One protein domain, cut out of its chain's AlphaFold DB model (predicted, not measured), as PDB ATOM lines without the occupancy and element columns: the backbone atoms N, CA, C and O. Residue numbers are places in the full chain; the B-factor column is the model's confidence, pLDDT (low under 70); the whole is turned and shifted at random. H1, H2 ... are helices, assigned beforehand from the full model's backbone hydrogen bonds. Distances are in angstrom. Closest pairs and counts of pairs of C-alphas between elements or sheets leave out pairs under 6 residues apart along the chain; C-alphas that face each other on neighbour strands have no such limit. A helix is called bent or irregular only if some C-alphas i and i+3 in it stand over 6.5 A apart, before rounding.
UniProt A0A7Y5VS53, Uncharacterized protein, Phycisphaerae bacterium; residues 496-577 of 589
ATOM      1  N   LEU A 496     177.142 106.987 187.706       83.44
ATOM      2  CA  LEU A 496     176.857 108.361 187.259       83.44
ATOM      3  C   LEU A 496     175.438 108.825 187.606       83.44
ATOM      4  O   LEU A 496     175.161 110.023 187.653       83.44
ATOM      5  N   TYR A 497     174.532 107.873 187.822       84.25
ATOM      6  CA  TYR A 497     173.147 108.116 188.184       84.25
ATOM      7  C   TYR A 497     172.755 107.177 189.323       84.25
ATOM      8  O   TYR A 497     172.798 105.955 189.165       84.25
ATOM      9  N   LEU A 498     172.370 107.747 190.465       81.88
ATOM     10  CA  LEU A 498     171.837 106.983 191.589       81.88
ATOM     11  C   LEU A 498     170.330 106.816 191.410       81.88
ATOM     12  O   LEU A 498     169.583 107.797 191.380       81.88
ATOM     13  N   THR A 499     169.875 105.569 191.298       80.56
ATOM     14  CA  THR A 499     168.443 105.257 191.317       80.56
ATOM     15  C   THR A 499     167.874 105.483 192.722       80.56
ATOM     16  O   THR A 499     168.608 105.349 193.702       80.56
ATOM     17  N   PRO A 500     166.566 105.765 192.870       74.75
ATOM     18  CA  PRO A 500     165.933 105.922 194.184       74.75
ATOM     19  C   PRO A 500     166.154 104.728 195.128       74.75
ATOM     20  O   PRO A 500     166.342 104.916 196.325       74.75
ATOM     21  N   ALA A 501     166.212 103.509 194.581       73.12
ATOM     22  CA  ALA A 501     166.505 102.294 195.341       73.12
ATOM     23  C   ALA A 501     167.963 102.233 195.841       73.12
ATOM     24  O   ALA A 501     168.204 101.803 196.965       73.12
ATOM     25  N   ALA A 502     168.930 102.692 195.039       67.00
ATOM     26  CA  ALA A 502     170.338 102.763 195.438       67.00
ATOM     27  C   ALA A 502     170.619 103.936 196.399       67.00
ATOM     28  O   ALA A 502     171.457 103.827 197.290       67.00
ATOM     29  N   ALA A 503     169.890 105.043 196.246       64.19
ATOM     30  CA  ALA A 503     169.961 106.228 197.098       64.19
ATOM     31  C   ALA A 503     169.476 105.960 198.538       64.19
ATOM     32  O   ALA A 503     170.080 106.439 199.499       64.19
ATOM     33  N   ALA A 504     168.430 105.139 198.694       58.09
ATOM     34  CA  ALA A 504     167.821 104.827 199.988       58.09
ATOM     35  C   ALA A 504     168.770 104.130 200.986       58.09
ATOM     36  O   ALA A 504     168.581 104.261 202.191       58.09
ATOM     37  N   GLY A 505     169.798 103.420 200.507       57.47
ATOM     38  CA  GLY A 505     170.777 102.731 201.358       57.47
ATOM     39  C   GLY A 505     172.005 103.562 201.754       57.47
ATOM     40  O   GLY A 505     172.777 103.113 202.595       57.47
ATOM     41  N   GLY A 506     172.213 104.743 201.153       59.91
ATOM     42  CA  GLY A 506     173.495 105.465 201.223       59.91
ATOM     43  C   GLY A 506     173.423 106.945 201.605       59.91
ATOM     44  O   GLY A 506     174.449 107.616 201.578       59.91
ATOM     45  N   GLY A 507     172.242 107.485 201.927       58.78
ATOM     46  CA  GLY A 507     172.083 108.889 202.342       58.78
ATOM     47  C   GLY A 507     172.313 109.935 201.239       58.78
ATOM     48  O   GLY A 507     172.240 111.131 201.511       58.78
ATOM     49  N   ALA A 508     172.561 109.509 199.997       63.56
ATOM     50  CA  ALA A 508     172.742 110.377 198.838       63.56
ATOM     51  C   ALA A 508     171.415 110.589 198.096       63.56
ATOM     52  O   ALA A 508     170.603 109.673 197.988       63.56
ATOM     53  N   ALA A 509     171.189 111.789 197.555       69.69
ATOM     54  CA  ALA A 509     169.983 112.077 196.783       69.69
ATOM     55  C   ALA A 509     169.996 111.324 195.439       69.69
ATOM     56  O   ALA A 509     171.013 111.281 194.744       69.69
ATOM     57  N   ALA A 510     168.850 110.750 195.060       75.69
ATOM     58  CA  ALA A 510     168.685 110.112 193.758       75.69
ATOM     59  C   ALA A 510     168.847 111.144 192.632       75.69
ATOM     60  O   ALA A 510     168.287 112.239 192.703       75.69
ATOM     61  N   GLY A 511     169.596 110.790 191.589       83.38
ATOM     62  CA  GLY A 511     169.868 111.686 190.468       83.38
ATOM     63  C   GLY A 511     171.290 111.597 189.921       83.38
ATOM     64  O   GLY A 511     172.076 110.709 190.269       83.38
ATOM     65  N   VAL A 512     171.596 112.542 189.029       84.56
ATOM     66  CA  VAL A 512     172.893 112.670 188.357       84.56
ATOM     67  C   VAL A 512     173.974 113.069 189.360       84.56
ATOM     68  O   VAL A 512     173.855 114.084 190.046       84.56
ATOM     69  N   GLN A 513     175.053 112.293 189.400       85.38
ATOM     70  CA  GLN A 513     176.206 112.536 190.258       85.38
ATOM     71  C   GLN A 513     177.196 113.468 189.554       85.38
ATOM     72  O   GLN A 513     178.137 113.027 188.891       85.38
ATOM     73  N   TRP A 514     176.974 114.779 189.682       84.44
ATOM     74  CA  TRP A 514     177.816 115.796 189.042       84.44
ATOM     75  C   TRP A 514     179.288 115.702 189.451       84.44
ATOM     76  O   TRP A 514     180.160 115.863 188.602       84.44
ATOM     77  N   GLU A 515     179.568 115.376 190.712       83.94
ATOM     78  CA  GLU A 515     180.931 115.195 191.226       83.94
ATOM     79  C   GLU A 515     181.677 114.090 190.467       83.94
ATOM     80  O   GLU A 515     182.799 114.304 190.010       83.94
ATOM     81  N   GLN A 516     181.016 112.953 190.230       85.00
ATOM     82  CA  GLN A 516     181.597 111.830 189.495       85.00
ATOM     83  C   GLN A 516     181.808 112.155 188.012       85.00
ATOM     84  O   GLN A 516     182.815 111.763 187.423       85.00
ATOM     85  N   ILE A 517     180.886 112.904 187.396       87.25
ATOM     86  CA  ILE A 517     181.027 113.351 186.002       87.25
ATOM     87  C   ILE A 517     182.219 114.299 185.860       87.25
ATOM     88  O   ILE A 517     183.016 114.152 184.928       87.25
ATOM     89  N   ILE A 518     182.357 115.257 186.782       88.44
ATOM     90  CA  ILE A 518     183.489 116.187 186.809       88.44
ATOM     91  C   ILE A 518     184.787 115.401 186.995       88.44
ATOM     92  O   ILE A 518     185.717 115.588 186.211       88.44
ATOM     93  N   PHE A 519     184.827 114.480 187.962       87.19
ATOM     94  CA  PHE A 519     185.984 113.624 188.217       87.19
ATOM     95  C   PHE A 519     186.407 112.839 186.968       87.19
ATOM     96  O   PHE A 519     187.555 112.949 186.538       87.19
ATOM     97  N   LEU A 520     185.481 112.115 186.329       87.56
ATOM     98  CA  LEU A 520     185.777 111.333 185.123       87.56
ATOM     99  C   LEU A 520     186.232 112.218 183.960       87.56
ATOM    100  O   LEU A 520     187.156 111.853 183.236       87.56
ATOM    101  N   THR A 521     185.624 113.393 183.791       87.25
ATOM    102  CA  THR A 521     186.011 114.340 182.736       87.25
ATOM    103  C   THR A 521     187.436 114.843 182.953       87.25
ATOM    104  O   THR A 521     188.254 114.806 182.031       87.25
ATOM    105  N   VAL A 522     187.769 115.270 184.173       88.31
ATOM    106  CA  VAL A 522     189.127 115.706 184.526       88.31
ATOM    107  C   VAL A 522     190.115 114.557 184.334       88.31
ATOM    108  O   VAL A 522     191.106 114.727 183.630       88.31
ATOM    109  N   MET A 523     189.810 113.367 184.858       86.19
ATOM    110  CA  MET A 523     190.664 112.185 184.738       86.19
ATOM    111  C   MET A 523     190.957 111.839 183.271       86.19
ATOM    112  O   MET A 523     192.119 111.728 182.885       86.19
ATOM    113  N   LEU A 524     189.927 111.715 182.428       86.50
ATOM    114  CA  LEU A 524     190.088 111.332 181.023       86.50
ATOM    115  C   LEU A 524     190.823 112.404 180.208       86.50
ATOM    116  O   LEU A 524     191.701 112.074 179.409       86.50
ATOM    117  N   THR A 525     190.507 113.686 180.414       86.56
ATOM    118  CA  THR A 525     191.181 114.779 179.693       86.56
ATOM    119  C   THR A 525     192.634 114.965 180.137       86.56
ATOM    120  O   THR A 525     193.497 115.219 179.294       86.56
ATOM    121  N   SER A 526     192.948 114.777 181.421       85.19
ATOM    122  CA  SER A 526     194.325 114.802 181.927       85.19
ATOM    123  C   SER A 526     195.135 113.585 181.469       85.19
ATOM    124  O   SER A 526     196.275 113.753 181.029       85.19
ATOM    125  N   LEU A 527     194.558 112.377 181.479       83.75
ATOM    126  CA  LEU A 527     195.213 111.178 180.938       83.75
ATOM    127  C   LEU A 527     195.478 111.310 179.437       83.75
ATOM    128  O   LEU A 527     196.560 110.956 178.983       83.75
ATOM    129  N   SER A 528     194.546 111.887 178.675       80.00
ATOM    130  CA  SER A 528     194.748 112.184 177.252       80.00
ATOM    131  C   SER A 528     195.911 113.149 176.992       80.00
ATOM    132  O   SER A 528     196.471 113.121 175.897       80.00
ATOM    133  N   TYR A 529     196.244 114.021 177.947       76.88
ATOM    134  CA  TYR A 529     197.374 114.940 177.828       76.88
ATOM    135  C   TYR A 529     198.717 114.255 178.140       76.88
ATOM    136  O   TYR A 529     199.703 114.529 177.459       76.88
ATOM    137  N   PHE A 530     198.768 113.361 179.137       75.44
ATOM    138  CA  PHE A 530     199.999 112.663 179.553       75.44
ATOM    139  C   PHE A 530     200.301 111.383 178.760       75.44
ATOM    140  O   PHE A 530     201.462 111.068 178.504       75.44
ATOM    141  N   ILE A 531     199.273 110.623 178.387       68.19
ATOM    142  CA  ILE A 531     199.420 109.350 177.681       68.19
ATOM    143  C   ILE A 531     199.418 109.634 176.182       68.19
ATOM    144  O   ILE A 531     198.373 109.704 175.535       68.19
ATOM    145  N   PHE A 532     200.621 109.740 175.618       59.88
ATOM    146  CA  PHE A 532     200.840 110.010 174.194       59.88
ATOM    147  C   PHE A 532     200.104 109.029 173.260       59.88
ATOM    148  O   PHE A 532     199.710 109.415 172.159       59.88
ATOM    149  N   PHE A 533     199.852 107.793 173.710       61.59
ATOM    150  CA  PHE A 533     199.138 106.761 172.948       61.59
ATOM    151  C   PHE A 533     197.643 107.047 172.743       61.59
ATOM    152  O   PHE A 533     197.071 106.571 171.766       61.59
ATOM    153  N   LEU A 534     197.017 107.836 173.623       60.19
ATOM    154  CA  LEU A 534     195.589 108.169 173.558       60.19
ATOM    155  C   LEU A 534     195.322 109.529 172.905       60.19
ATOM    156  O   LEU A 534     194.195 110.009 172.965       60.19
ATOM    157  N   SER A 535     196.332 110.147 172.279       61.91
ATOM    158  CA  SER A 535     196.219 111.477 171.671       61.91
ATOM    159  C   SER A 535     195.021 111.545 170.710       61.91
ATOM    160  O   SER A 535     195.074 110.936 169.633       61.91
ATOM    161  N   PRO A 536     193.942 112.275 171.057       64.81
ATOM    162  CA  PRO A 536     192.772 112.353 170.206       64.81
ATOM    163  C   PRO A 536     193.170 113.005 168.879       64.81
ATOM    164  O   PRO A 536     193.940 113.963 168.848       64.81
ATOM    165  N   ARG A 537     192.664 112.474 167.764       70.88
ATOM    166  CA  ARG A 537     192.862 113.031 166.417       70.88
ATOM    167  C   ARG A 537     191.547 113.640 165.927       70.88
ATOM    168  O   ARG A 537     190.479 113.099 166.191       70.88
ATOM    169  N   GLY A 538     191.617 114.764 165.211       75.44
ATOM    170  CA  GLY A 538     190.447 115.448 164.641       75.44
ATOM    171  C   GLY A 538     190.018 116.718 165.388       75.44
ATOM    172  O   GLY A 538     190.746 117.248 166.224       75.44
ATOM    173  N   ARG A 539     188.824 117.239 165.068       74.44
ATOM    174  CA  ARG A 539     188.345 118.572 165.502       74.44
ATOM    175  C   ARG A 539     188.160 118.731 167.018       74.44
ATOM    176  O   ARG A 539     188.238 119.845 167.522       74.44
ATOM    177  N   VAL A 540     187.938 117.632 167.738       75.00
ATOM    178  CA  VAL A 540     187.698 117.628 169.195       75.00
ATOM    179  C   VAL A 540     189.010 117.538 169.994       75.00
ATOM    180  O   VAL A 540     189.035 117.821 171.188       75.00
ATOM    181  N   ALA A 541     190.132 117.230 169.332       76.69
ATOM    182  CA  ALA A 541     191.429 117.062 169.983       76.69
ATOM    183  C   ALA A 541     191.945 118.348 170.648       76.69
ATOM    184  O   ALA A 541     192.390 118.320 171.793       76.69
ATOM    185  N   GLY A 542     191.841 119.485 169.950       78.56
ATOM    186  CA  GLY A 542     192.316 120.781 170.447       78.56
ATOM    187  C   GLY A 542     191.619 121.232 171.741       78.56
ATOM    188  O   GLY A 542     192.310 121.579 172.706       78.56
ATOM    189  N   PRO A 543     190.271 121.202 171.806       82.62
ATOM    190  CA  PRO A 543     189.530 121.485 173.034       82.62
ATOM    191  C   PRO A 543     189.872 120.532 174.185       82.62
ATOM    192  O   PRO A 543     190.187 121.006 175.274       82.62
ATOM    193  N   VAL A 544     189.889 119.213 173.947       81.88
ATOM    194  CA  VAL A 544     190.182 118.199 174.983       81.88
ATOM    195  C   VAL A 544     191.575 118.392 175.582       81.88
ATOM    196  O   VAL A 544     191.716 118.426 176.803       81.88
ATOM    197  N   GLN A 545     192.593 118.610 174.746       82.00
ATOM    198  CA  GLN A 545     193.954 118.883 175.218       82.00
ATOM    199  C   GLN A 545     194.059 120.217 175.962       82.00
ATOM    200  O   GLN A 545     194.834 120.341 176.909       82.00
ATOM    201  N   SER A 546     193.280 121.226 175.561       83.69
ATOM    202  CA  SER A 546     193.263 122.519 176.249       83.69
ATOM    203  C   SER A 546     192.638 122.416 177.636       83.69
ATOM    204  O   SER A 546     193.214 122.955 178.579       83.69
ATOM    205  N   VAL A 547     191.523 121.688 177.767       86.62
ATOM    206  CA  VAL A 547     190.894 121.392 179.062       86.62
ATOM    207  C   VAL A 547     191.851 120.586 179.938       86.62
ATOM    208  O   VAL A 547     192.160 121.028 181.040       86.62
ATOM    209  N   GLY A 548     192.413 119.489 179.418       85.88
ATOM    210  CA  GLY A 548     193.377 118.664 180.149       85.88
ATOM    211  C   GLY A 548     194.579 119.469 180.654       85.88
ATOM    212  O   GLY A 548     194.938 119.374 181.827       85.88
ATOM    213  N   ARG A 549     195.145 120.344 179.811       86.50
ATOM    214  CA  ARG A 549     196.232 121.261 180.188       86.50
ATOM    215  C   ARG A 549     195.825 122.225 181.303       86.50
ATOM    216  O   ARG A 549     196.608 122.421 182.226       86.50
ATOM    217  N   VAL A 550     194.635 122.827 181.240       89.06
ATOM    218  CA  VAL A 550     194.148 123.736 182.294       89.06
ATOM    219  C   VAL A 550     193.941 122.982 183.606       89.06
ATOM    220  O   VAL A 550     194.409 123.449 184.641       89.06
ATOM    221  N   CYS A 551     193.323 121.799 183.572       86.56
ATOM    222  CA  CYS A 551     193.150 120.949 184.753       86.56
ATOM    223  C   CYS A 551     194.497 120.609 185.409       86.56
ATOM    224  O   CYS A 551     194.649 120.750 186.622       86.56
ATOM    225  N   ILE A 552     195.507 120.258 184.606       85.62
ATOM    226  CA  ILE A 552     196.864 119.988 185.099       85.62
ATOM    227  C   ILE A 552     197.506 121.254 185.676       85.62
ATOM    228  O   ILE A 552     198.112 121.195 186.740       85.62
ATOM    229  N   MET A 553     197.354 122.412 185.023       87.62
ATOM    230  CA  MET A 553     197.865 123.682 185.552       87.62
ATOM    231  C   MET A 553     197.233 124.047 186.899       87.62
ATOM    232  O   MET A 553     197.932 124.576 187.761       87.62
ATOM    233  N   ILE A 554     195.947 123.746 187.103       86.75
ATOM    234  CA  ILE A 554     195.269 123.937 188.392       86.75
ATOM    235  C   ILE A 554     195.877 123.007 189.451       86.75
ATOM    236  O   ILE A 554     196.257 123.483 190.519       86.75
ATOM    237  N   GLY A 555     196.041 121.715 189.142       82.25
ATOM    238  CA  GLY A 555     196.655 120.744 190.058       82.25
ATOM    239  C   GLY A 555     198.098 121.104 190.437       82.25
ATOM    240  O   GLY A 555     198.438 121.164 191.618       82.25
ATOM    241  N   LEU A 556     198.935 121.444 189.451       82.94
ATOM    242  CA  LEU A 556     200.310 121.913 189.675       82.94
ATOM    243  C   LEU A 556     200.355 123.242 190.446       82.94
ATOM    244  O   LEU A 556     201.255 123.458 191.259       82.94
ATOM    245  N   GLY A 557     199.384 124.129 190.220       84.19
ATOM    246  CA  GLY A 557     199.236 125.372 190.974       84.19
ATOM    247  C   GLY A 557     198.938 125.124 192.455       84.19
ATOM    248  O   GLY A 557     199.548 125.763 193.313       84.19
ATOM    249  N   ALA A 558     198.060 124.165 192.760       79.12
ATOM    250  CA  ALA A 558     197.773 123.746 194.132       79.12
ATOM    251  C   ALA A 558     199.010 123.126 194.810       79.12
ATOM    252  O   ALA A 558     199.355 123.519 195.927       79.12
ATOM    253  N   LEU A 559     199.743 122.255 194.102       76.19
ATOM    254  CA  LEU A 559     201.019 121.679 194.557       76.19
ATOM    255  C   LEU A 559     202.049 122.764 194.920       76.19
ATOM    256  O   LEU A 559     202.678 122.728 195.986       76.19
ATOM    257  N   PHE A 560     202.192 123.781 194.063       78.94
ATOM    258  CA  PHE A 560     203.061 124.926 194.338       78.94
ATOM    259  C   PHE A 560     202.594 125.719 195.569       78.94
ATOM    260  O   PHE A 560     203.414 126.085 196.413       78.94
ATOM    261  N   GLY A 561     201.283 125.946 195.713       78.25
ATOM    262  CA  GLY A 561     200.693 126.612 196.876       78.25
ATOM    263  C   GLY A 561     201.020 125.910 198.197       78.25
ATOM    264  O   GLY A 561     201.468 126.562 199.145       78.25
ATOM    265  N   ASN A 562     200.898 124.582 198.245       74.62
ATOM    266  CA  ASN A 562     201.238 123.796 199.436       74.62
ATOM    267  C   ASN A 562     202.744 123.772 199.729       74.62
ATOM    268  O   ASN A 562     203.150 123.815 200.893       74.62
ATOM    269  N   THR A 563     203.588 123.808 198.696       75.25
ATOM    270  CA  THR A 563     205.039 123.980 198.883       75.25
ATOM    271  C   THR A 563     205.350 125.312 199.571       75.25
ATOM    272  O   THR A 563     206.201 125.380 200.460       75.25
ATOM    273  N   VAL A 564     204.648 126.391 199.205       79.38
ATOM    274  CA  VAL A 564     204.803 127.684 199.886       79.38
ATOM    275  C   VAL A 564     204.258 127.633 201.316       79.38
ATOM    276  O   VAL A 564     204.914 128.157 202.215       79.38
ATOM    277  N   ASN A 565     203.124 126.960 201.550       76.50
ATOM    278  CA  ASN A 565     202.589 126.736 202.899       76.50
ATOM    279  C   ASN A 565     203.617 126.057 203.819       76.50
ATOM    280  O   ASN A 565     203.857 126.550 204.915       76.50
ATOM    281  N   THR A 566     204.269 125.000 203.332       75.19
ATOM    282  CA  THR A 566     205.294 124.236 204.072       75.19
ATOM    283  C   THR A 566     206.517 125.097 204.425       75.19
ATOM    284  O   THR A 566     207.139 124.971 205.471       75.19
ATOM    285  N   ARG A 567     206.882 126.060 203.572       78.94
ATOM    286  CA  ARG A 567     207.966 127.003 203.906       78.94
ATOM    287  C   ARG A 567     207.536 128.019 204.964       78.94
ATOM    288  O   ARG A 567     208.355 128.446 205.774       78.94
ATOM    289  N   MET A 568     206.267 128.425 204.952       80.25
ATOM    290  CA  MET A 568     205.715 129.339 205.955       80.25
ATOM    291  C   MET A 568     205.548 128.666 207.318       80.25
ATOM    292  O   MET A 568     205.824 129.311 208.325       80.25
ATOM    293  N   SER A 569     205.146 127.396 207.368       74.88
ATOM    294  CA  SER A 569     205.055 126.612 208.610       74.88
ATOM    295  C   SER A 569     206.413 126.376 209.264       74.88
ATOM    296  O   SER A 569     206.474 126.274 210.479       74.88
ATOM    297  N   TRP A 570     207.512 126.338 208.506       78.38
ATOM    298  CA  TRP A 570     208.859 126.290 209.092       78.38
ATOM    299  C   TRP A 570     209.337 127.657 209.581       78.38
ATOM    300  O   TRP A 570     210.092 127.749 210.549       78.38
ATOM    301  N   LEU A 571     208.901 128.730 208.918       83.44
ATOM    302  CA  LEU A 571     209.266 130.092 209.288       83.44
ATOM    303  C   LEU A 571     208.491 130.589 210.519       83.44
ATOM    304  O   LEU A 571     209.077 131.259 211.367       83.44
ATOM    305  N   ALA A 572     207.198 130.276 210.628       83.50
ATOM    306  CA  ALA A 572     206.324 130.828 211.664       83.50
ATOM    307  C   ALA A 572     206.779 130.492 213.104       83.50
ATOM    308  O   ALA A 572     206.908 131.435 213.882       83.50
ATOM    309  N   PRO A 573     207.160 129.243 213.450       80.06
ATOM    310  CA  PRO A 573     207.691 128.910 214.776       80.06
ATOM    311  C   PRO A 573     209.016 129.612 215.087       80.06
ATOM    312  O   PRO A 573     209.319 129.907 216.234       80.06
ATOM    313  N   ARG A 574     209.832 129.926 214.068       85.81
ATOM    314  CA  ARG A 574     211.074 130.693 214.270       85.81
ATOM    315  C   ARG A 574     210.787 132.160 214.569       85.81
ATOM    316  O   ARG A 574     211.522 132.772 215.337       85.81
ATOM    317  N   ILE A 575     209.721 132.718 213.994       87.75
ATOM    318  CA  ILE A 575     209.230 134.053 214.358       87.75
ATOM    319  C   ILE A 575     208.647 134.023 215.772       87.75
ATOM    320  O   ILE A 575     208.999 134.883 216.572       87.75
ATOM    321  N   GLU A 576     207.823 133.027 216.098       85.88
ATOM    322  CA  GLU A 576     207.270 132.829 217.442       85.88
ATOM    323  C   GLU A 576     208.370 132.740 218.502       85.88
ATOM    324  O   GLU A 576     208.338 133.480 219.478       85.88
ATOM    325  N   PHE A 577     209.389 131.913 218.272       86.25
ATOM    326  CA  PHE A 577     210.549 131.791 219.152       86.25
ATOM    327  C   PHE A 577     211.223 133.152 219.405       86.25
ATOM    328  O   PHE A 577     211.489 133.529 220.546       86.25
TER     329      PHE A 577
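This is residues 496 to 577 of the 589 residues of an uncharacterized protein of Phycisphaerae bacterium (UniProt A0A7Y5VS53). Two helices meet near their ends as an open L: the long helix H3 makes the longer arm, and H2, joined to it near H3's first turns, makes the shorter one. At the far end of H2 the chain forms a small loop head that holds the very short H1, and residues 553 to 577 of H3 stick out free. The printed part has 82 residues with three named helices, in the order H1, H2, H3, and no named strand; the class is all helix. The whole is extended, with a radius of gyration of the C-alphas of 19.9 A, and flat, spanning 57 by 43 by 17 A.

H3, residues 541 to 577, is 54.8 A long from C-alpha 541 at (191.429, 117.062, 169.983) to C-alpha 577 at (210.549, 131.791, 219.152). It is neither bent nor irregular, but only just: C-alphas 570 and 573 are 6.4 A apart. H2, residues 514 to 530, is 24.3 A long and begins at C-alpha 514 at (177.816, 115.796, 189.042). H1, residues 500 to 503, measures 5.0 A.

H3 touches H2 with residues 544 to 552 alone, and H2 touches H3 with residues 522 to 529 alone. Their closest C-alphas, those of Gly 548 and Ser 526, are 4.4 A apart. Their lines are about perpendicular, at 81 degrees. H1 is apart from H2 and from H3. Residues 497 to 498 pair with residues 511 to 512, antiparallel, in a short pairing outside any named strand. In H2 every O i to N i+4 pair is within hydrogen-bond range; in H3 31 of 33 are, and H1 is too short for such a pair.

The C-alphas farthest apart, those of Gly 538 and Phe 577, are 60.4 A apart. The printed part has no cut, and both links, H1 to H2 and H2 to H3, are short. The mean pLDDT of the printed part is 78.6; residues 502 to 509 and 531 to 536 are under 70.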